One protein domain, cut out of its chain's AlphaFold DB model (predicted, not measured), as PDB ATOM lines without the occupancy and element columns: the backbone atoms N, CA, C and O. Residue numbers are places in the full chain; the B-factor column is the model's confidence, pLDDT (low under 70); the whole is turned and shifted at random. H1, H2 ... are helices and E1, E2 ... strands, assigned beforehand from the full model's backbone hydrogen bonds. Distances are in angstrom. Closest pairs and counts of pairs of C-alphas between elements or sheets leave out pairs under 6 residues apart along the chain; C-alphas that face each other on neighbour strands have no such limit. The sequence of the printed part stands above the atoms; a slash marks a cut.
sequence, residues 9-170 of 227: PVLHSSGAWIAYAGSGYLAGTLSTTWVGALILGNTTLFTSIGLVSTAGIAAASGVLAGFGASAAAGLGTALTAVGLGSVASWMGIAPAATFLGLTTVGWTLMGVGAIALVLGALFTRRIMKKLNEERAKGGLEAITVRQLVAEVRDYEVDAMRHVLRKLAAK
ATOM      1  N   PRO A   9     -25.267  15.862 -20.447       89.12
ATOM      2  CA  PRO A   9     -25.110  16.158 -21.864       89.12
ATOM      3  C   PRO A   9     -26.433  16.600 -22.481       89.12
ATOM      4  O   PRO A   9     -27.453  15.943 -22.290       89.12
ATOM      5  N   VAL A  10     -26.394  17.677 -23.252       89.56
ATOM      6  CA  VAL A  10     -27.515  18.233 -24.011       89.56
ATOM      7  C   VAL A  10     -27.096  18.326 -25.473       89.56
ATOM      8  O   VAL A  10     -25.947  18.661 -25.778       89.56
ATOM      9  N   LEU A  11     -28.022  18.018 -26.380       88.06
ATOM     10  CA  LEU A  11     -27.799  18.173 -27.812       88.06
ATOM     11  C   LEU A  11     -27.816  19.663 -28.178       88.06
ATOM     12  O   LEU A  11     -28.793  20.368 -27.922       88.06
ATOM     13  N   HIS A  12     -26.728  20.141 -28.769       85.12
ATOM     14  CA  HIS A  12     -26.581  21.515 -29.230       85.12
ATOM     15  C   HIS A  12     -27.100  21.665 -30.670       85.12
ATOM     16  O   HIS A  12     -27.118  20.704 -31.440       85.12
ATOM     17  N   SER A  13     -27.462  22.886 -31.078       80.19
ATOM     18  CA  SER A  13     -27.971  23.180 -32.433       80.19
ATOM     19  C   SER A  13     -26.989  22.839 -33.561       80.19
ATOM     20  O   SER A  13     -27.395  22.678 -34.705       80.19
ATOM     21  N   SER A  14     -25.704  22.683 -33.239       77.38
ATOM     22  CA  SER A  14     -24.655  22.233 -34.160       77.38
ATOM     23  C   SER A  14     -24.635  20.713 -34.387       77.38
ATOM     24  O   SER A  14     -23.752  20.220 -35.083       77.38
ATOM     25  N   GLY A  15     -25.550  19.955 -33.771       79.81
ATOM     26  CA  GLY A  15     -25.597  18.489 -33.836       79.81
ATOM     27  C   GLY A  15     -24.583  17.780 -32.927       79.81
ATOM     28  O   GLY A  15     -24.554  16.554 -32.881       79.81
ATOM     29  N   ALA A  16     -23.767  18.536 -32.190       85.31
ATOM     30  CA  ALA A  16     -22.826  18.021 -31.201       85.31
ATOM     31  C   ALA A  16     -23.428  18.037 -29.786       85.31
ATOM     32  O   ALA A  16     -24.418  18.716 -29.518       85.31
ATOM     33  N   TRP A  17     -22.807  17.311 -28.863       87.00
ATOM     34  CA  TRP A  17     -23.213  17.251 -27.461       87.00
ATOM     35  C   TRP A  17     -22.373  18.191 -26.609       87.00
ATOM     36  O   TRP A  17     -21.163  18.266 -26.794       87.00
ATOM     37  N   ILE A  18     -23.001  18.867 -25.650       83.75
ATOM     38  CA  ILE A  18     -22.329  19.734 -24.677       83.75
ATOM     39  C   ILE A  18     -22.850  19.441 -23.272       83.75
ATOM     40  O   ILE A  18     -24.022  19.125 -23.091       83.75
ATOM     41  N   ALA A  19     -22.000  19.520 -22.256       85.56
ATOM     42  CA  ALA A  19     -22.416  19.283 -20.883       85.56
ATOM     43  C   ALA A  19     -23.068  20.536 -20.275       85.56
ATOM     44  O   ALA A  19     -22.577  21.656 -20.421       85.56
ATOM     45  N   TYR A  20     -24.173  20.338 -19.563       80.69
ATOM     46  CA  TYR A  20     -24.963  21.382 -18.919       80.69
ATOM     47  C   TYR A  20     -25.063  21.132 -17.413       80.69
ATOM     48  O   TYR A  20     -25.465  20.051 -16.982       80.69
ATOM     49  N   ALA A  21     -24.731  22.143 -16.607       75.31
ATOM     50  CA  ALA A  21     -24.716  22.049 -15.144       75.31
ATOM     51  C   ALA A  21     -25.879  22.809 -14.475       75.31
ATOM     52  O   ALA A  21     -25.773  23.228 -13.330       75.31
ATOM     53  N   GLY A  22     -26.999  23.042 -15.163       72.56
ATOM     54  CA  GLY A  22     -28.151  23.743 -14.570       72.56
ATOM     55  C   GLY A  22     -28.060  25.275 -14.600       72.56
ATOM     56  O   GLY A  22     -29.091  25.933 -14.703       72.56
ATOM     57  N   SER A  23     -26.858  25.854 -14.568       70.88
ATOM     58  CA  SER A  23     -26.627  27.307 -14.681       70.88
ATOM     59  C   SER A  23     -26.173  27.762 -16.072       70.88
ATOM     60  O   SER A  23     -26.110  28.958 -16.336       70.88
ATOM     61  N   GLY A  24     -25.863  26.821 -16.967       74.94
ATOM     62  CA  GLY A  24     -25.358  27.100 -18.308       74.94
ATOM     63  C   GLY A  24     -24.557  25.933 -18.879       74.94
ATOM     64  O   GLY A  24     -24.375  24.898 -18.225       74.94
ATOM     65  N   TYR A  25     -24.109  26.100 -20.122       77.94
ATOM     66  CA  TYR A  25     -23.193  25.163 -20.760       77.94
ATOM     67  C   TYR A  25     -21.809  25.238 -20.123       77.94
ATOM     68  O   TYR A  25     -21.307  26.319 -19.812       77.94
ATOM     69  N   LEU A  26     -21.183  24.077 -19.958       73.81
ATOM     70  CA  LEU A  26     -19.802  23.985 -19.522       73.81
ATOM     71  C   LEU A  26     -18.887  24.225 -20.722       73.81
ATOM     72  O   LEU A  26     -18.963  23.512 -21.730       73.81
ATOM     73  N   ALA A  27     -18.035  25.243 -20.606       68.38
ATOM     74  CA  ALA A  27     -17.066  25.595 -21.636       68.38
ATOM     75  C   ALA A  27     -16.215  24.374 -22.010       68.38
ATOM     76  O   ALA A  27     -15.819  23.606 -21.137       68.38
ATOM     77  N   GLY A  28     -16.038  24.196 -23.324       66.44
ATOM     78  CA  GLY A  28     -15.453  23.017 -23.959       66.44
ATOM     79  C   GLY A  28     -15.837  21.695 -23.297       66.44
ATOM     80  O   GLY A  28     -15.057  20.862 -22.873       66.44
ATOM     81  N   THR A  29     -17.122  21.434 -23.273       75.19
ATOM     82  CA  THR A  29     -17.595  20.053 -23.142       75.19
ATOM     83  C   THR A  29     -18.234  19.587 -24.442       75.19
ATOM     84  O   THR A  29     -18.971  18.606 -24.454       75.19
ATOM     85  N   LEU A  30     -17.928  20.299 -25.537       79.56
ATOM     86  CA  LEU A  30     -18.389  19.990 -26.880       79.56
ATOM     87  C   LEU A  30     -17.719  18.703 -27.362       79.56
ATOM     88  O   LEU A  30     -16.499  18.637 -27.491       79.56
ATOM     89  N   SER A  31     -18.524  17.688 -27.642       82.31
ATOM     90  CA  SER A  31     -18.075  16.403 -28.157       82.31
ATOM     91  C   SER A  31     -19.015  15.927 -29.256       82.31
ATOM     92  O   SER A  31     -20.213  16.204 -29.245       82.31
ATOM     93  N   THR A  32     -18.484  15.164 -30.205       85.00
ATOM     94  CA  THR A  32     -19.293  14.517 -31.248       85.00
ATOM     95  C   THR A  32     -20.140  13.372 -30.694       85.00
ATOM     96  O   THR A  32     -21.055  12.906 -31.366       85.00
ATOM     97  N   THR A  33     -19.873  12.929 -29.462       89.69
ATOM     98  CA  THR A  33     -20.610  11.850 -28.799       89.69
ATOM     99  C   THR A  33     -21.192  12.317 -27.468       89.69
ATOM    100  O   THR A  33     -20.575  13.091 -26.733       89.69
ATOM    101  N   TRP A  34     -22.374  11.803 -27.122       92.25
ATOM    102  CA  TRP A  34     -23.033  12.120 -25.853       92.25
ATOM    103  C   TRP A  34     -22.182  11.660 -24.651       92.25
ATOM    104  O   TRP A  34     -22.050  12.384 -23.665       92.25
ATOM    105  N   VAL A  35     -21.547  10.483 -24.757       92.50
ATOM    106  CA  VAL A  35     -20.675   9.917 -23.720       92.50
ATOM    107  C   VAL A  35     -19.391  10.730 -23.574       92.50
ATOM    108  O   VAL A  35     -18.941  10.949 -22.454       92.50
ATOM    109  N   GLY A  36     -18.837  11.263 -24.667       89.00
ATOM    110  CA  GLY A  36     -17.700  12.176 -24.616       89.00
ATOM    111  C   GLY A  36     -18.045  13.464 -23.868       89.00
ATOM    112  O   GLY A  36     -17.332  13.842 -22.940       89.00
ATOM    113  N   ALA A  37     -19.186  14.087 -24.177       88.88
ATOM    114  CA  ALA A  37     -19.659  15.269 -23.450       88.88
ATOM    115  C   ALA A  37     -19.927  14.965 -21.964       88.88
ATOM    116  O   ALA A  37     -19.575  15.762 -21.093       88.88
ATOM    117  N   LEU A  38     -20.478  13.783 -21.655       90.69
ATOM    118  CA  LEU A  38     -20.677  13.317 -20.279       90.69
ATOM    119  C   LEU A  38     -19.348  13.196 -19.532       90.69
ATOM    120  O   LEU A  38     -19.251  13.644 -18.389       90.69
ATOM    121  N   ILE A  39     -18.345  12.585 -20.170       88.75
ATOM    122  CA  ILE A  39     -17.005  12.416 -19.609       88.75
ATOM    123  C   ILE A  39     -16.386  13.780 -19.341       88.75
ATOM    124  O   ILE A  39     -15.981  14.016 -18.208       88.75
ATOM    125  N   LEU A  40     -16.378  14.688 -20.322       84.38
ATOM    126  CA  LEU A  40     -15.790  16.022 -20.162       84.38
ATOM    127  C   LEU A  40     -16.469  16.807 -19.036       84.38
ATOM    128  O   LEU A  40     -15.786  17.303 -18.136       84.38
ATOM    129  N   GLY A  41     -17.803  16.838 -19.018       80.62
ATOM    130  CA  GLY A  41     -18.579  17.541 -17.996       80.62
ATOM    131  C   GLY A  41     -18.468  16.959 -16.585       80.62
ATOM    132  O   GLY A  41     -18.749  17.660 -15.618       80.62
ATOM    133  N   ASN A  42     -18.038  15.701 -16.447       82.56
ATOM    134  CA  ASN A  42     -17.907  15.010 -15.160       82.56
ATOM    135  C   ASN A  42     -16.500  14.417 -14.964       82.56
ATOM    136  O   ASN A  42     -16.334  13.427 -14.245       82.56
ATOM    137  N   THR A  43     -15.477  15.018 -15.585       77.38
ATOM    138  CA  THR A  43     -14.117  14.449 -15.652       77.38
ATOM    139  C   THR A  43     -13.561  14.137 -14.263       77.38
ATOM    140  O   THR A  43     -13.054  13.040 -14.024       77.38
ATOM    141  N   THR A  44     -13.716  15.057 -13.310       73.38
ATOM    142  CA  THR A  44     -13.278  14.888 -11.915       73.38
ATOM    143  C   THR A  44     -13.931  13.676 -11.250       73.38
ATOM    144  O   THR A  44     -13.268  12.880 -10.585       73.38
ATOM    145  N   LEU A  45     -15.235  13.482 -11.462       78.81
ATOM    146  CA  LEU A  45     -15.957  12.341 -10.910       78.81
ATOM    147  C   LEU A  45     -15.461  11.030 -11.528       78.81
ATOM    148  O   LEU A  45     -15.113  10.103 -10.803       78.81
ATOM    149  N   PHE A  46     -15.393  10.938 -12.856       81.62
ATOM    150  CA  PHE A  46     -15.047   9.677 -13.516       81.62
ATOM    151  C   PHE A  46     -13.580   9.282 -13.354       81.62
ATOM    152  O   PHE A  46     -13.284   8.089 -13.259       81.62
ATOM    153  N   THR A  47     -12.668  10.248 -13.255       74.75
ATOM    154  CA  THR A  47     -11.259   9.978 -12.931       74.75
ATOM    155  C   THR A  47     -11.079   9.571 -11.469       74.75
ATOM    156  O   THR A  47     -10.381   8.593 -11.196       74.75
ATOM    157  N   SER A  48     -11.749  10.249 -10.527       69.69
ATOM    158  CA  SER A  48     -11.641   9.945  -9.089       69.69
ATOM    159  C   SER A  48     -12.149   8.552  -8.713       69.69
ATOM    160  O   SER A  48     -11.672   7.984  -7.738       69.69
ATOM    161  N   ILE A  49     -13.057   7.971  -9.500       72.88
ATOM    162  CA  ILE A  49     -13.556   6.598  -9.302       72.88
ATOM    163  C   ILE A  49     -12.888   5.561 -10.223       72.88
ATOM    164  O   ILE A  49     -13.319   4.408 -10.260       72.88
ATOM    165  N   GLY A  50     -11.875   5.960 -11.003       73.69
ATOM    166  CA  GLY A  50     -11.147   5.070 -11.916       73.69
ATOM    167  C   GLY A  50     -11.984   4.549 -13.093       73.69
ATOM    168  O   GLY A  50     -11.717   3.470 -13.630       73.69
ATOM    169  N   LEU A  51     -13.034   5.270 -13.491       81.19
ATOM    170  CA  LEU A  51     -13.871   4.875 -14.623       81.19
ATOM    171  C   LEU A  51     -13.227   5.257 -15.961       81.19
ATOM    172  O   LEU A  51     -13.291   4.473 -16.905       81.19
ATOM    173  N   VAL A  52     -12.563   6.413 -16.002       82.38
ATOM    174  CA  VAL A  52     -11.914   6.978 -17.191       82.38
ATOM    175  C   VAL A  52     -10.466   7.331 -16.862       82.38
ATOM    176  O   VAL A  52     -10.169   7.762 -15.745       82.38
ATOM    177  N   SER A  53      -9.560   7.138 -17.821       81.50
ATOM    178  CA  SER A  53      -8.181   7.621 -17.726       81.50
ATOM    179  C   SER A  53      -7.917   8.765 -18.691       81.50
ATOM    180  O   SER A  53      -8.798   9.258 -19.396       81.50
ATOM    181  N   THR A  54      -6.664   9.187 -18.741       79.69
ATOM    182  CA  THR A  54      -6.216  10.243 -19.632       79.69
ATOM    183  C   THR A  54      -6.498   9.934 -21.111       79.69
ATOM    184  O   THR A  54      -6.752  10.856 -21.883       79.69
ATOM    185  N   ALA A  55      -6.547   8.654 -21.499       80.62
ATOM    186  CA  ALA A  55      -6.929   8.245 -22.850       80.62
ATOM    187  C   ALA A  55      -8.394   8.579 -23.172       80.62
ATOM    188  O   ALA A  55      -8.659   9.204 -24.198       80.62
ATOM    189  N   GLY A  56      -9.345   8.217 -22.304       84.25
ATOM    190  CA  GLY A  56     -10.759   8.530 -22.517       84.25
ATOM    191  C   GLY A  56     -11.042  10.031 -22.506       84.25
ATOM    192  O   GLY A  56     -11.844  10.500 -23.306       84.25
ATOM    193  N   ILE A  57     -10.327  10.815 -21.694       81.56
ATOM    194  CA  ILE A  57     -10.435  12.286 -21.718       81.56
ATOM    195  C   ILE A  57      -9.942  12.838 -23.058       81.56
ATOM    196  O   ILE A  57     -10.627  13.648 -23.683       81.56
ATOM    197  N   ALA A  58      -8.785  12.375 -23.535       78.94
ATOM    198  CA  ALA A  58      -8.229  12.786 -24.823       78.94
ATOM    199  C   ALA A  58      -9.128  12.403 -26.007       78.94
ATOM    200  O   ALA A  58      -9.250  13.157 -26.970       78.94
ATOM    201  N   ALA A  59      -9.782  11.242 -25.929       84.75
ATOM    202  CA  ALA A  59     -10.783  10.829 -26.902       84.75
ATOM    203  C   ALA A  59     -12.006  11.747 -26.854       84.75
ATOM    204  O   ALA A  59     -12.432  12.257 -27.884       84.75
ATOM    205  N   ALA A  60     -12.553  11.993 -25.658       83.81
ATOM    206  CA  ALA A  60     -13.734  12.834 -25.451       83.81
ATOM    207  C   ALA A  60     -13.540  14.273 -25.946       83.81
ATOM    208  O   ALA A  60     -14.478  14.861 -26.483       83.81
ATOM    209  N   SER A  61     -12.317  14.790 -25.823       74.94
ATOM    210  CA  SER A  61     -11.902  16.118 -26.285       74.94
ATOM    211  C   SER A  61     -11.444  16.173 -27.754       74.94
ATOM    212  O   SER A  61     -11.104  17.246 -28.238       74.94
ATOM    213  N   GLY A  62     -11.426  15.046 -28.482       75.00
ATOM    214  CA  GLY A  62     -11.052  14.995 -29.907       75.00
ATOM    215  C   GLY A  62      -9.546  15.089 -30.202       75.00
ATOM    216  O   GLY A  62      -9.138  15.192 -31.355       75.00
ATOM    217  N   VAL A  63      -8.696  15.006 -29.181       71.56
ATOM    218  CA  VAL A  63      -7.238  15.244 -29.264       71.56
ATOM    219  C   VAL A  63      -6.449  13.946 -29.398       71.56
ATOM    220  O   VAL A  63      -5.226  13.938 -29.552       71.56
ATOM    221  N   LEU A  64      -7.143  12.810 -29.376       69.38
ATOM    222  CA  LEU A  64      -6.548  11.487 -29.528       69.38
ATOM    223  C   LEU A  64      -5.772  11.335 -30.849       69.38
ATOM    224  O   LEU A  64      -4.872  10.501 -30.954       69.38
ATOM    225  N   ALA A  65      -6.065  12.166 -31.853       61.97
ATOM    226  CA  ALA A  65      -5.315  12.256 -33.103       61.97
ATOM    227  C   ALA A  65      -3.869  12.778 -32.919       61.97
ATOM    228  O   ALA A  65      -2.992  12.344 -33.664       61.97
ATOM    229  N   GLY A  66      -3.581  13.579 -31.885       57.31
ATOM    230  CA  GLY A  66      -2.230  14.049 -31.528       57.31
ATOM    231  C   GLY A  66      -1.495  13.184 -30.492       57.31
ATOM    232  O   GLY A  66      -0.302  13.365 -30.260       57.31
ATOM    233  N   PHE A  67      -2.183  12.212 -29.883       60.78
ATOM    234  CA  PHE A  67      -1.585  11.270 -28.930       60.78
ATOM    235  C   PHE A  67      -0.467  10.450 -29.589       60.78
ATOM    236  O   PHE A  67      -0.688   9.872 -30.656       60.78
ATOM    237  N   GLY A  68       0.710  10.383 -28.952       52.16
ATOM    238  CA  GLY A  68       1.831   9.528 -29.367       52.16
ATOM    239  C   GLY A  68       3.204  10.204 -29.489       52.16
ATOM    240  O   GLY A  68       4.163   9.498 -29.776       52.16
ATOM    241  N   ALA A  69       3.328  11.529 -29.331       50.03
ATOM    242  CA  ALA A  69       4.629  12.229 -29.257       50.03
ATOM    243  C   ALA A  69       4.829  12.988 -27.928       50.03
ATOM    244  O   ALA A  69       5.935  13.045 -27.405       50.03
ATOM    245  N   SER A  70       3.749  13.539 -27.367       55.72
ATOM    246  CA  SER A  70       3.662  14.085 -26.006       55.72
ATOM    247  C   SER A  70       2.175  14.210 -25.670       55.72
ATOM    248  O   SER A  70       1.511  15.151 -26.117       55.72
ATOM    249  N   ALA A  71       1.608  13.218 -24.980       60.16
ATOM    250  CA  ALA A  71       0.201  13.264 -24.592       60.16
ATOM    251  C   ALA A  71      -0.065  14.409 -23.609       60.16
ATOM    252  O   ALA A  71      -1.123  15.029 -23.687       60.16
ATOM    253  N   ALA A  72       0.897  14.737 -22.741       56.78
ATOM    254  CA  ALA A  72       0.795  15.809 -21.755       56.78
ATOM    255  C   ALA A  72       0.651  17.194 -22.398       56.78
ATOM    256  O   ALA A  72      -0.236  17.954 -22.011       56.78
ATOM    257  N   ALA A  73       1.462  17.506 -23.416       56.72
ATOM    258  CA  ALA A  73       1.368  18.784 -24.121       56.72
ATOM    259  C   ALA A  73       0.043  18.895 -24.897       56.72
ATOM    260  O   ALA A  73      -0.669  19.885 -24.759       56.72
ATOM    261  N   GLY A  74      -0.337  17.844 -25.635       57.06
ATOM    262  CA  GLY A  74      -1.586  17.818 -26.403       57.06
ATOM    263  C   GLY A  74      -2.838  17.929 -25.528       57.06
ATOM    264  O   GLY A  74      -3.732  18.714 -25.838       57.06
ATOM    265  N   LEU A  75      -2.894  17.203 -24.405       59.78
ATOM    266  CA  LEU A  75      -3.998  17.313 -23.446       59.78
ATOM    267  C   LEU A  75      -4.026  18.650 -22.727       59.78
ATOM    268  O   LEU A  75      -5.113  19.167 -22.523       59.78
ATOM    269  N   GLY A  76      -2.881  19.205 -22.325       57.53
ATOM    270  CA  GLY A  76      -2.837  20.481 -21.609       57.53
ATOM    271  C   GLY A  76      -3.372  21.625 -22.464       57.53
ATOM    272  O   GLY A  76      -4.255  22.370 -22.031       57.53
ATOM    273  N   THR A  77      -2.904  21.716 -23.712       54.62
ATOM    274  CA  THR A  77      -3.384  22.715 -24.674       54.62
ATOM    275  C   THR A  77      -4.847  22.490 -25.020       54.62
ATOM    276  O   THR A  77      -5.613  23.447 -25.051       54.62
ATOM    277  N   ALA A  78      -5.262  21.240 -25.228       52.44
ATOM    278  CA  ALA A  78      -6.641  20.952 -25.571       52.44
ATOM    279  C   ALA A  78      -7.602  21.178 -24.409       52.44
ATOM    280  O   ALA A  78      -8.583  21.870 -24.605       52.44
ATOM    281  N   LEU A  79      -7.312  20.694 -23.198       56.06
ATOM    282  CA  LEU A  79      -8.114  20.979 -22.006       56.06
ATOM    283  C   LEU A  79      -8.225  22.491 -21.781       56.06
ATOM    284  O   LEU A  79      -9.311  22.975 -21.491       56.06
ATOM    285  N   THR A  80      -7.149  23.255 -22.002       55.12
ATOM    286  CA  THR A  80      -7.186  24.727 -21.947       55.12
ATOM    287  C   THR A  80      -8.065  25.333 -23.048       55.12
ATOM    288  O   THR A  80      -8.925  26.159 -22.749       55.12
ATOM    289  N   ALA A  81      -7.911  24.898 -24.303       48.81
ATOM    290  CA  ALA A  81      -8.719  25.347 -25.445       48.81
ATOM    291  C   ALA A  81     -10.206  24.986 -25.298       48.81
ATOM    292  O   ALA A  81     -11.094  25.657 -25.815       48.81
ATOM    293  N   VAL A  82     -10.463  23.924 -24.548       43.62
ATOM    294  CA  VAL A  82     -11.762  23.331 -24.273       43.62
ATOM    295  C   VAL A  82     -12.250  23.818 -22.889       43.62
ATOM    296  O   VAL A  82     -13.076  23.188 -22.257       43.62
ATOM    297  N   GLY A  83     -11.763  24.962 -22.383       46.72
ATOM    298  CA  GLY A  83     -12.285  25.624 -21.172       46.72
ATOM    299  C   GLY A  83     -12.103  24.851 -19.855       46.72
ATOM    300  O   GLY A  83     -12.493  25.328 -18.792       46.72
ATOM    301  N   LEU A  84     -11.460  23.687 -19.916       50.94
ATOM    302  CA  LEU A  84     -11.122  22.781 -18.825       50.94
ATOM    303  C   LEU A  84      -9.641  22.919 -18.428       50.94
ATOM    304  O   LEU A  84      -9.048  21.983 -17.899       50.94
ATOM    305  N   GLY A  85      -9.017  24.081 -18.647       49.28
ATOM    306  CA  GLY A  85      -7.634  24.345 -18.217       49.28
ATOM    307  C   GLY A  85      -7.437  24.162 -16.703       49.28
ATOM    308  O   GLY A  85      -6.361  23.781 -16.249       49.28
ATOM    309  N   SER A  86      -8.509  24.325 -15.923       44.69
ATOM    310  CA  SER A  86      -8.556  23.980 -14.498       44.69
ATOM    311  C   SER A  86      -8.557  22.468 -14.231       44.69
ATOM    312  O   SER A  86      -8.057  22.032 -13.203       44.69
ATOM    313  N   VAL A  87      -9.075  21.642 -15.144       41.72
ATOM    314  CA  VAL A  87      -8.937  20.175 -15.096       41.72
ATOM    315  C   VAL A  87      -7.525  19.767 -15.494       41.72
ATOM    316  O   VAL A  87      -6.993  18.833 -14.904       41.72
ATOM    317  N   ALA A  88      -6.885  20.488 -16.423       44.38
ATOM    318  CA  ALA A  88      -5.466  20.300 -16.717       44.38
ATOM    319  C   ALA A  88      -4.630  20.537 -15.449       44.38
ATOM    320  O   ALA A  88      -3.912  19.633 -15.027       44.38
ATOM    321  N   SER A  89      -4.827  21.661 -14.749       42.06
ATOM    322  CA  SER A  89      -4.148  21.915 -13.470       42.06
ATOM    323  C   SER A  89      -4.508  20.895 -12.376       42.06
ATOM    324  O   SER A  89      -3.627  20.487 -11.620       42.06
ATOM    325  N   TRP A  90      -5.749  20.394 -12.332       39.66
ATOM    326  CA  TRP A  90      -6.194  19.362 -11.378       39.66
ATOM    327  C   TRP A  90      -5.634  17.958 -11.673       39.66
ATOM    328  O   TRP A  90      -5.329  17.196 -10.758       39.66
ATOM    329  N   MET A  91      -5.443  17.623 -12.952       37.84
ATOM    330  CA  MET A  91      -4.737  16.423 -13.414       37.84
ATOM    331  C   MET A  91      -3.209  16.558 -13.305       37.84
ATOM    332  O   MET A  91      -2.486  15.627 -13.651       37.84
ATOM    333  N   GLY A  92      -2.707  17.709 -12.842       42.12
ATOM    334  CA  GLY A  92      -1.284  18.031 -12.815       42.12
ATOM    335  C   GLY A  92      -0.696  18.375 -14.187       42.12
ATOM    336  O   GLY A  92       0.493  18.622 -14.285       42.12
ATOM    337  N   ILE A  93      -1.490  18.436 -15.253       40.84
ATOM    338  CA  ILE A  93      -1.051  18.887 -16.575       40.84
ATOM    339  C   ILE A  93      -0.962  20.419 -16.550       40.84
ATOM    340  O   ILE A  93      -1.921  21.131 -16.842       40.84
ATOM    341  N   ALA A  94       0.192  20.939 -16.139       39.97
ATOM    342  CA  ALA A  94       0.436  22.375 -16.118       39.97
ATOM    343  C   ALA A  94       0.452  22.962 -17.548       39.97
ATOM    344  O   ALA A  94       1.026  22.339 -18.448       39.97
ATOM    345  N   PRO A  95      -0.078  24.183 -17.768       37.72
ATOM    346  CA  PRO A  95       0.321  25.008 -18.901       37.72
ATOM    347  C   PRO A  95       1.776  25.434 -18.655       37.72
ATOM    348  O   PRO A  95       2.029  26.488 -18.095       37.72
ATOM    349  N   ALA A  96       2.716  24.543 -18.983       34.44
ATOM    350  CA  ALA A  96       4.147  24.642 -18.688       34.44
ATOM    351  C   ALA A  96       4.483  24.787 -17.180       34.44
ATOM    352  O   ALA A  96       4.506  25.875 -16.630       34.44
ATOM    353  N   ALA A  97       4.798  23.658 -16.529       33.62
ATOM    354  CA  ALA A  97       5.456  23.548 -15.217       33.62
ATOM    355  C   ALA A  97       4.828  24.307 -14.019       33.62
ATOM    356  O   ALA A  97       5.115  25.472 -13.794       33.62
ATOM    357  N   THR A  98       4.063  23.600 -13.172       29.77
ATOM    358  CA  THR A  98       4.140  23.608 -11.686       29.77
ATOM    359  C   THR A  98       3.138  22.571 -11.162       29.77
ATOM    360  O   THR A  98       1.926  22.728 -11.286       29.77
ATOM    361  N   PHE A  99       3.664  21.477 -10.610       32.84
ATOM    362  CA  PHE A  99       2.913  20.310 -10.157       32.84
ATOM    363  C   PHE A  99       2.658  20.369  -8.654       32.84
ATOM    364  O   PHE A  99       3.594  20.308  -7.862       32.84
ATOM    365  N   LEU A 100       1.388  20.368  -8.249       31.25
ATOM    366  CA  LEU A 100       0.998  20.096  -6.869       31.25
ATOM    367  C   LEU A 100      -0.125  19.056  -6.844       31.25
ATOM    368  O   LEU A 100      -1.301  19.352  -6.987       31.25
ATOM    369  N   GLY A 101       0.269  17.803  -6.606       29.23
ATOM    370  CA  GLY A 101      -0.400  17.083  -5.527       29.23
ATOM    371  C   GLY A 101      -1.852  16.616  -5.697       29.23
ATOM    372  O   GLY A 101      -2.624  16.872  -4.787       29.23
ATOM    373  N   LEU A 102      -2.202  15.790  -6.691       32.72
ATOM    374  CA  LEU A 102      -3.224  14.752  -6.458       32.72
ATOM    375  C   LEU A 102      -2.742  13.346  -6.822       32.72
ATOM    376  O   LEU A 102      -1.888  13.143  -7.681       32.72
ATOM    377  N   THR A 103      -3.175  12.410  -5.992       35.19
ATOM    378  CA  THR A 103      -2.602  11.098  -5.706       35.19
ATOM    379  C   THR A 103      -3.430  10.002  -6.374       35.19
ATOM    380  O   THR A 103      -4.654  10.032  -6.340       35.19
ATOM    381  N   THR A 104      -2.743   9.057  -7.015       37.84
ATOM    382  CA  THR A 104      -2.835   7.580  -6.927       37.84
ATOM    383  C   THR A 104      -4.081   6.829  -6.390       37.84
ATOM    384  O   THR A 104      -4.089   5.605  -6.494       37.84
ATOM    385  N   VAL A 105      -5.135   7.451  -5.859       37.06
ATOM    386  CA  VAL A 105      -6.152   6.786  -5.020       37.06
ATOM    387  C   VAL A 105      -7.390   6.312  -5.794       37.06
ATOM    388  O   VAL A 105      -7.959   5.282  -5.437       37.06
ATOM    389  N   GLY A 106      -7.787   6.956  -6.897       40.16
ATOM    390  CA  GLY A 106      -9.054   6.610  -7.571       40.16
ATOM    391  C   GLY A 106      -9.117   5.191  -8.148       40.16
ATOM    392  O   GLY A 106     -10.162   4.544  -8.154       40.16
ATOM    393  N   TRP A 107      -7.966   4.654  -8.551       44.59
ATOM    394  CA  TRP A 107      -7.854   3.287  -9.056       44.59
ATOM    395  C   TRP A 107      -7.899   2.247  -7.940       44.59
ATOM    396  O   TRP A 107      -8.363   1.141  -8.186       44.59
ATOM    397  N   THR A 108      -7.469   2.604  -6.724       40.56
ATOM    398  CA  THR A 108      -7.226   1.662  -5.617       40.56
ATOM    399  C   THR A 108      -8.477   1.129  -4.929       40.56
ATOM    400  O   THR A 108      -8.356   0.193  -4.146       40.56
ATOM    401  N   LEU A 109      -9.671   1.667  -5.210       40.75
ATOM    402  CA  LEU A 109     -10.815   1.423  -4.327       40.75
ATOM    403  C   LEU A 109     -12.060   0.790  -4.940       40.75
ATOM    404  O   LEU A 109     -12.857   0.272  -4.164       40.75
ATOM    405  N   MET A 110     -12.287   0.766  -6.259       48.12
ATOM    406  CA  MET A 110     -13.638   0.419  -6.732       48.12
ATOM    407  C   MET A 110     -13.692  -0.598  -7.877       48.12
ATOM    408  O   MET A 110     -13.517  -0.292  -9.055       48.12
ATOM    409  N   GLY A 111     -14.033  -1.845  -7.526       53.44
ATOM    410  CA  GLY A 111     -14.587  -2.810  -8.478       53.44
ATOM    411  C   GLY A 111     -15.891  -2.294  -9.106       53.44
ATOM    412  O   GLY A 111     -16.511  -1.363  -8.595       53.44
ATOM    413  N   VAL A 112     -16.341  -2.913 -10.206       55.31
ATOM    414  CA  VAL A 112     -17.536  -2.490 -10.981       55.31
ATOM    415  C   VAL A 112     -18.756  -2.216 -10.089       55.31
ATOM    416  O   VAL A 112     -19.466  -1.240 -10.309       55.31
ATOM    417  N   GLY A 113     -18.974  -3.047  -9.063       55.38
ATOM    418  CA  GLY A 113     -20.085  -2.889  -8.121       55.38
ATOM    419  C   GLY A 113     -19.990  -1.632  -7.252       55.38
ATOM    420  O   GLY A 113     -20.994  -0.958  -7.053       55.38
ATOM    421  N   ALA A 114     -18.791  -1.261  -6.800       61.94
ATOM    422  CA  ALA A 114     -18.582  -0.061  -5.991       61.94
ATOM    423  C   ALA A 114     -18.723   1.222  -6.831       61.94
ATOM    424  O   ALA A 114     -19.366   2.174  -6.398       61.94
ATOM    425  N   ILE A 115     -18.241   1.207  -8.082       67.94
ATOM    426  CA  ILE A 115     -18.469   2.299  -9.045       67.94
ATOM    427  C   ILE A 115     -19.970   2.498  -9.288       67.94
ATOM    428  O   ILE A 115     -20.455   3.627  -9.253       67.94
ATOM    429  N   ALA A 116     -20.719   1.410  -9.503       67.62
ATOM    430  CA  ALA A 116     -22.161   1.478  -9.722       67.62
ATOM    431  C   ALA A 116     -22.930   1.967  -8.483       67.62
ATOM    432  O   ALA A 116     -23.932   2.658  -8.640       67.62
ATOM    433  N   LEU A 117     -22.461   1.659  -7.268       70.88
ATOM    434  CA  LEU A 117     -23.039   2.175  -6.022       70.88
ATOM    435  C   LEU A 117     -22.802   3.680  -5.863       70.88
ATOM    436  O   LEU A 117     -23.753   4.417  -5.608       70.88
ATOM    437  N   VAL A 118     -21.567   4.147  -6.069       74.81
ATOM    438  CA  VAL A 118     -21.241   5.581  -6.000       74.81
ATOM    439  C   VAL A 118     -22.010   6.356  -7.062       74.81
ATOM    440  O   VAL A 118     -22.670   7.347  -6.751       74.81
ATOM    441  N   LEU A 119     -22.006   5.880  -8.308       78.88
ATOM    442  CA  LEU A 119     -22.783   6.519  -9.364       78.88
ATOM    443  C   LEU A 119     -24.286   6.378  -9.139       78.88
ATOM    444  O   LEU A 119     -25.003   7.301  -9.477       78.88
ATOM    445  N   GLY A 120     -24.775   5.302  -8.525       76.56
ATOM    446  CA  GLY A 120     -26.186   5.156  -8.161       76.56
ATOM    447  C   GLY A 120     -26.639   6.159  -7.097       76.56
ATOM    448  O   GLY A 120     -27.771   6.637  -7.152       76.56
ATOM    449  N   ALA A 121     -25.753   6.527  -6.167       77.38
ATOM    450  CA  ALA A 121     -26.013   7.570  -5.178       77.38
ATOM    451  C   ALA A 121     -26.029   8.977  -5.804       77.38
ATOM    452  O   ALA A 121     -26.806   9.834  -5.382       77.38
ATOM    453  N   LEU A 122     -25.199   9.208  -6.825       80.62
ATOM    454  CA  LEU A 122     -25.083  10.498  -7.509       80.62
ATOM    455  C   LEU A 122     -26.149  10.675  -8.601       80.62
ATOM    456  O   LEU A 122     -26.883  11.661  -8.601       80.62
ATOM    457  N   PHE A 123     -26.296   9.700  -9.496       80.94
ATOM    458  CA  PHE A 123     -27.321   9.635 -10.539       80.94
ATOM    459  C   PHE A 123     -28.660   9.170  -9.957       80.94
ATOM    460  O   PHE A 123     -29.176   8.091 -10.253       80.94
ATOM    461  N   THR A 124     -29.253  10.027  -9.126       82.94
ATOM    462  CA  THR A 124     -30.598   9.816  -8.577       82.94
ATOM    463  C   THR A 124     -31.638   9.613  -9.688       82.94
ATOM    464  O   THR A 124     -31.443  10.036 -10.829       82.94
ATOM    465  N   ARG A 125     -32.812   9.051  -9.354       84.19
ATOM    466  CA  ARG A 125     -33.924   8.862 -10.313       84.19
ATOM    467  C   ARG A 125     -34.255  10.130 -11.112       84.19
ATOM    468  O   ARG A 125     -34.552  10.039 -12.296       84.19
ATOM    469  N   ARG A 126     -34.177  11.310 -10.481       85.81
ATOM    470  CA  ARG A 126     -34.429  12.603 -11.140       85.81
ATOM    471  C   ARG A 126     -33.365  12.933 -12.185       85.81
ATOM    472  O   ARG A 126     -33.706  13.398 -13.265       85.81
ATOM    473  N   ILE A 127     -32.096  12.682 -11.870       85.75
ATOM    474  CA  ILE A 127     -30.973  12.945 -12.777       85.75
ATOM    475  C   ILE A 127     -30.979  11.941 -13.926       85.75
ATOM    476  O   ILE A 127     -30.841  12.348 -15.071       85.75
ATOM    477  N   MET A 128     -31.250  10.662 -13.651       90.06
ATOM    478  CA  MET A 128     -31.412   9.653 -14.701       90.06
ATOM    479  C   MET A 128     -32.590   9.956 -15.627       90.06
ATOM    480  O   MET A 128     -32.473   9.760 -16.831       90.06
ATOM    481  N   LYS A 129     -33.706  10.470 -15.093       90.44
ATOM    482  CA  LYS A 129     -34.845  10.910 -15.909       90.44
ATOM    483  C   LYS A 129     -34.434  12.029 -16.863       90.44
ATOM    484  O   LYS A 129     -34.616  11.875 -18.060       90.44
ATOM    485  N   LYS A 130     -33.806  13.091 -16.345       89.06
ATOM    486  CA  LYS A 130     -33.295  14.202 -17.164       89.06
ATOM    487  C   LYS A 130     -32.278  13.731 -18.206       89.06
ATOM    488  O   LYS A 130     -32.371  14.103 -19.363       89.06
ATOM    489  N   LEU A 131     -31.335  12.876 -17.811       90.38
ATOM    490  CA  LEU A 131     -30.333  12.320 -18.716       90.38
ATOM    491  C   LEU A 131     -30.980  11.510 -19.848       90.38
ATOM    492  O   LEU A 131     -30.594  11.667 -21.000       90.38
ATOM    493  N   ASN A 132     -31.976  10.678 -19.540       92.69
ATOM    494  CA  ASN A 132     -32.695   9.908 -20.553       92.69
ATOM    495  C   ASN A 132     -33.597  10.788 -21.434       92.69
ATOM    496  O   ASN A 132     -33.739  10.495 -22.617       92.69
ATOM    497  N   GLU A 133     -34.157  11.876 -20.900       92.44
ATOM    498  CA  GLU A 133     -34.879  12.876 -21.696       92.44
ATOM    499  C   GLU A 133     -33.944  13.562 -22.705       92.44
ATOM    500  O   GLU A 133     -34.294  13.663 -23.878       92.44
ATOM    501  N   GLU A 134     -32.735  13.969 -22.300       90.12
ATOM    502  CA  GLU A 134     -31.750  14.547 -23.229       90.12
ATOM    503  C   GLU A 134     -31.228  13.527 -24.250       90.12
ATOM    504  O   GLU A 134     -31.106  13.846 -25.430       90.12
ATOM    505  N   ARG A 135     -30.990  12.274 -23.839       90.62
ATOM    506  CA  ARG A 135     -30.637  11.176 -24.757       90.62
ATOM    507  C   ARG A 135     -31.701  10.957 -25.826       90.62
ATOM    508  O   ARG A 135     -31.357  10.849 -27.002       90.62
ATOM    509  N   ALA A 136     -32.975  10.960 -25.438       91.38
ATOM    510  CA  ALA A 136     -34.084  10.776 -26.366       91.38
ATOM    511  C   ALA A 136     -34.144  11.889 -27.426       91.38
ATOM    512  O   ALA A 136     -34.404  11.598 -28.592       91.38
ATOM    513  N   LYS A 137     -33.824  13.143 -27.069       88.56
ATOM    514  CA  LYS A 137     -33.722  14.248 -28.047       88.56
ATOM    515  C   LYS A 137     -32.645  14.008 -29.105       88.56
ATOM    516  O   LYS A 137     -32.795  14.456 -30.234       88.56
ATOM    517  N   GLY A 138     -31.578  13.299 -28.746       83.81
ATOM    518  CA  GLY A 138     -30.531  12.868 -29.671       83.81
ATOM    519  C   GLY A 138     -30.774  11.512 -30.334       83.81
ATOM    520  O   GLY A 138     -29.844  10.976 -30.930       83.81
ATOM    521  N   GLY A 139     -31.974  10.935 -30.209       88.50
ATOM    522  CA  GLY A 139     -32.324   9.642 -30.806       88.50
ATOM    523  C   GLY A 139     -31.708   8.425 -30.108       88.50
ATOM    524  O   GLY A 139     -31.674   7.343 -30.687       88.50
ATOM    525  N   LEU A 140     -31.205   8.583 -28.880       89.69
ATOM    526  CA  LEU A 140     -30.586   7.506 -28.109       89.69
ATOM    527  C   LEU A 140     -31.595   6.854 -27.158       89.69
ATOM    528  O   LEU A 140     -32.409   7.532 -26.528       89.69
ATOM    529  N   GLU A 141     -31.487   5.537 -26.990       91.44
ATOM    530  CA  GLU A 141     -32.322   4.786 -26.049       91.44
ATOM    531  C   GLU A 141     -32.043   5.175 -24.591       91.44
ATOM    532  O   GLU A 141     -30.926   5.565 -24.218       91.44
ATOM    533  N   ALA A 142     -33.070   5.037 -23.751       92.00
ATOM    534  CA  ALA A 142     -32.956   5.241 -22.316       92.00
ATOM    535  C   ALA A 142     -32.049   4.177 -21.682       92.00
ATOM    536  O   ALA A 142     -32.132   2.993 -22.002       92.00
ATOM    537  N   ILE A 143     -31.218   4.600 -20.732       92.69
ATOM    538  CA  ILE A 143     -30.253   3.725 -20.063       92.69
ATOM    539  C   ILE A 143     -30.405   3.753 -18.545       92.69
ATOM    540  O   ILE A 143     -30.935   4.689 -17.939       92.69
ATOM    541  N   THR A 144     -29.899   2.697 -17.920       91.38
ATOM    542  CA  THR A 144     -29.715   2.569 -16.471       91.38
ATOM    543  C   THR A 144     -28.309   3.006 -16.055       91.38
ATOM    544  O   THR A 144     -27.399   3.061 -16.876       91.38
ATOM    545  N   VAL A 145     -28.076   3.233 -14.756       88.69
ATOM    546  CA  VAL A 145     -26.726   3.530 -14.223       88.69
ATOM    547  C   VAL A 145     -25.723   2.415 -14.555       88.69
ATOM    548  O   VAL A 145     -24.553   2.676 -14.816       88.69
ATOM    549  N   ARG A 146     -26.167   1.153 -14.595       87.12
ATOM    550  CA  ARG A 146     -25.297   0.032 -14.970       87.12
ATOM    551  C   ARG A 146     -24.879   0.103 -16.440       87.12
ATOM    552  O   ARG A 146     -23.714  -0.137 -16.740       87.12
ATOM    553  N   GLN A 147     -25.813   0.430 -17.330       91.00
ATOM    554  CA  GLN A 147     -25.530   0.623 -18.756       91.00
ATOM    555  C   GLN A 147     -24.676   1.873 -18.992       91.00
ATOM    556  O   GLN A 147     -23.730   1.796 -19.757       91.00
ATOM    557  N   LEU A 148     -24.916   2.962 -18.254       90.56
ATOM    558  CA  LEU A 148     -24.063   4.156 -18.238       90.56
ATOM    559  C   LEU A 148     -22.603   3.795 -17.934       90.56
ATOM    560  O   LEU A 148     -21.693   4.187 -18.658       90.56
ATOM    561  N   VAL A 149     -22.375   3.009 -16.876       88.69
ATOM    562  CA  VAL A 149     -21.031   2.541 -16.502       88.69
ATOM    563  C   VAL A 149     -20.411   1.671 -17.589       88.69
ATOM    564  O   VAL A 149     -19.208   1.773 -17.822       88.69
ATOM    565  N   ALA A 150     -21.199   0.804 -18.227       89.69
ATOM    566  CA  ALA A 150     -20.722  -0.025 -19.328       89.69
ATOM    567  C   ALA A 150     -20.320   0.838 -20.533       89.69
ATOM    568  O   ALA A 150     -19.197   0.720 -21.001       89.69
ATOM    569  N   GLU A 151     -21.165   1.783 -20.936       92.75
ATOM    570  CA  GLU A 151     -20.935   2.648 -22.094       92.75
ATOM    571  C   GLU A 151     -19.707   3.556 -21.903       92.75
ATOM    572  O   GLU A 151     -18.868   3.664 -22.795       92.75
ATOM    573  N   VAL A 152     -19.519   4.129 -20.708       91.44
ATOM    574  CA  VAL A 152     -18.300   4.899 -20.387       91.44
ATOM    575  C   VAL A 152     -17.052   4.005 -20.393       91.44
ATOM    576  O   VAL A 152     -15.979   4.441 -20.812       91.44
ATOM    577  N   ARG A 153     -17.161   2.746 -19.947       88.62
ATOM    578  CA  ARG A 153     -16.039   1.794 -19.998       88.62
ATOM    579  C   ARG A 153     -15.691   1.389 -21.415       88.62
ATOM    580  O   ARG A 153     -14.507   1.295 -21.716       88.62
ATOM    581  N   ASP A 154     -16.687   1.134 -22.247       91.81
ATOM    582  CA  ASP A 154     -16.476   0.770 -23.643       91.81
ATOM    583  C   ASP A 154     -15.787   1.926 -24.375       91.81
ATOM    584  O   ASP A 154     -14.766   1.710 -25.029       91.81
ATOM    585  N   TYR A 155     -16.223   3.161 -24.112       92.56
ATOM    586  CA  TYR A 155     -15.565   4.369 -24.602       92.56
ATOM    587  C   TYR A 155     -14.090   4.476 -24.170       92.56
ATOM    588  O   TYR A 155     -13.209   4.743 -24.988       92.56
ATOM    589  N   GLU A 156     -13.787   4.235 -22.891       89.31
ATOM    590  CA  GLU A 156     -12.408   4.216 -22.374       89.31
ATOM    591  C   GLU A 156     -11.565   3.107 -23.025       89.31
ATOM    592  O   GLU A 156     -10.388   3.309 -23.333       89.31
ATOM    593  N   VAL A 157     -12.146   1.927 -23.255       90.94
ATOM    594  CA  VAL A 157     -11.457   0.814 -23.917       90.94
ATOM    595  C   VAL A 157     -11.147   1.149 -25.369       90.94
ATOM    596  O   VAL A 157     -10.029   0.885 -25.813       90.94
ATOM    597  N   ASP A 158     -12.083   1.756 -26.092       91.38
ATOM    598  CA  ASP A 158     -11.869   2.209 -27.467       91.38
ATOM    599  C   ASP A 158     -10.790   3.288 -27.551       91.38
ATOM    600  O   ASP A 158      -9.888   3.201 -28.393       91.38
ATOM    601  N   ALA A 159     -10.806   4.241 -26.617       88.62
ATOM    602  CA  ALA A 159      -9.753   5.239 -26.492       88.62
ATOM    603  C   ALA A 159      -8.382   4.578 -26.273       88.62
ATOM    604  O   ALA A 159      -7.423   4.874 -26.991       88.62
ATOM    605  N   MET A 160      -8.294   3.623 -25.342       87.31
ATOM    606  CA  MET A 160      -7.063   2.875 -25.084       87.31
ATOM    607  C   MET A 160      -6.606   2.060 -26.295       87.31
ATOM    608  O   MET A 160      -5.417   2.076 -26.605       87.31
ATOM    609  N   ARG A 161      -7.507   1.387 -27.022       89.00
ATOM    610  CA  ARG A 161      -7.157   0.671 -28.265       89.00
ATOM    611  C   ARG A 161      -6.508   1.610 -29.273       89.00
ATOM    612  O   ARG A 161      -5.486   1.264 -29.859       89.00
ATOM    613  N   HIS A 162      -7.070   2.801 -29.457       87.56
ATOM    614  CA  HIS A 162      -6.530   3.777 -30.393       87.56
ATOM    615  C   HIS A 162      -5.141   4.281 -29.965       87.56
ATOM    616  O   HIS A 162      -4.244   4.377 -30.804       87.56
ATOM    617  N   VAL A 163      -4.921   4.548 -28.670       84.00
ATOM    618  CA  VAL A 163      -3.582   4.882 -28.144       84.00
ATOM    619  C   VAL A 163      -2.600   3.741 -28.399       84.00
ATOM    620  O   VAL A 163      -1.518   3.965 -28.936       84.00
ATOM    621  N   LEU A 164      -2.985   2.508 -28.070       86.31
ATOM    622  CA  LEU A 164      -2.125   1.337 -28.215       86.31
ATOM    623  C   LEU A 164      -1.765   1.043 -29.673       86.31
ATOM    624  O   LEU A 164      -0.613   0.724 -29.939       86.31
ATOM    625  N   ARG A 165      -2.696   1.203 -30.623       86.06
ATOM    626  CA  ARG A 165      -2.403   1.074 -32.064       86.06
ATOM    627  C   ARG A 165      -1.342   2.070 -32.514       86.06
ATOM    628  O   ARG A 165      -0.435   1.714 -33.258       86.06
ATOM    629  N   LYS A 166      -1.426   3.311 -32.036       83.31
ATOM    630  CA  LYS A 166      -0.445   4.350 -32.362       83.31
ATOM    631  C   LYS A 166       0.921   4.096 -31.747       83.31
ATOM    632  O   LYS A 166       1.925   4.375 -32.391       83.31
ATOM    633  N   LEU A 167       0.961   3.585 -30.519       82.56
ATOM    634  CA  LEU A 167       2.217   3.213 -29.875       82.56
ATOM    635  C   LEU A 167       2.834   1.980 -30.539       82.56
ATOM    636  O   LEU A 167       4.017   2.006 -30.842       82.56
ATOM    637  N   ALA A 168       2.038   0.962 -30.872       84.12
ATOM    638  CA  ALA A 168       2.495  -0.227 -31.597       84.12
ATOM    639  C   ALA A 168       3.028   0.090 -33.004       84.12
ATOM    640  O   ALA A 168       3.926  -0.586 -33.492       84.12
ATOM    641  N   ALA A 169       2.521   1.145 -33.651       83.44
ATOM    642  CA  ALA A 169       3.077   1.630 -34.914       83.44
ATOM    643  C   ALA A 169       4.482   2.250 -34.764       83.44
ATOM    644  O   ALA A 169       5.200   2.366 -35.755       83.44
ATOM    645  N   LYS A 170       4.868   2.674 -33.553       80.88
ATOM    646  CA  LYS A 170       6.168   3.297 -33.257       80.88
ATOM    647  C   LYS A 170       7.138   2.359 -32.543       80.88
ATOM    648  O   LYS A 170       8.342   2.503 -32.711       80.88
TER     649      LYS A 170
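Overview. This is residues 9 to 170 of the 227 residues of an uncharacterized protein of Sulfitobacter litoralis (UniProt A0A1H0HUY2). Two short helices that meet in the middle, H1 and H3, both cross one long helix, H8, which runs along one side of the model. The small hairpin E1 and E2 packs on H1, with H7 packing on E1 at one end of the model; H6 meets the first turns of H8, the pair H4 and H5 lies beyond H3, and the unnamed residues 91 to 111 swing round the outside from H5 to H6. The printed part has 162 residues, with two named strands followed by eight named helices, and its class is mostly helix; the sheet, in the order E1 - E2, is antiparallel. It is compact and rounded, with a radius of gyration of the C-alphas of 15.6 A and spans of 41 by 38 by 33 A.

Arrangement. Begin with E1, residues 9 to 11, and E2, residues 17 to 20, an antiparallel hairpin; look for N 10 and O 18, 2.8 A apart, and N 18 and O 10, 3.0 A apart, both within hydrogen-bond range. Next comes H1, residues 34 to 41; its closest C-alphas to E2 are those of Gly 41 and Ala 19, 5.1 A apart. H2, residues 43 to 48, is close to H1 but not clearly touching, the closest C-alphas, of Ile 39 and Phe 46, being 7.0 A apart. H3, residues 54 to 60, touches H1 at a steep tilt of 55 degrees, opposite ways; the closest C-alphas, of Gly 36 and Ala 60, are 4.1 A apart. H4, residues 71 to 81, touches H5, residues 85 to 90, at a steep tilt of 50 degrees, with the C-alphas of Leu 79 and Gly 85 closest at 5.1 A. H7, residues 125 to 137, comes closest to E1 at the C-alphas of Glu 134 and Val 10, 5.7 A apart. The hub is H8, residues 145 to 168: with residues 155 to 163 alone it touches H3, about perpendicular at 73 degrees, Gly 56 and Glu 156 having the closest C-alphas at 4.6 A. With residues 151 to 155 alone it touches H1, about perpendicular at 86 degrees, the C-alphas of Val 35 and Val 152 closest at 6.5 A. With residues 145 to 149 alone it touches H6, residues 112 to 122, the C-alphas of Ala 116 and Arg 146 closest at 6.3 A. In H1 to H8 every O i to N i+4 pair is within hydrogen-bond range.

Along the chain. Find C-alpha 9 at (-25.110, 16.158, -21.864), where E1 begins; it spans 6.8 A and E2 9.6 A. From C-alpha 34 at (-23.033, 12.120, -25.853) H1 runs 10.5 A; H2 then spans 8.3 A, H3 9.9 A, H4 15.0 A, H5 8.6 A, H6 15.4 A and H7 18.5 A. H8 runs 34.2 A to C-alpha 168 at (2.495, -0.227, -31.597).

Size, cuts and confidence. The C-alphas of Arg 126 and Lys 170 are the two farthest apart, at 47.2 A. The printed part has no cut; the links E2 to H1 and H5 to H6 are long. The mean pLDDT of the printed part is 72.0, and residues 27 to 28, 48 and 64 to 116 are under 70.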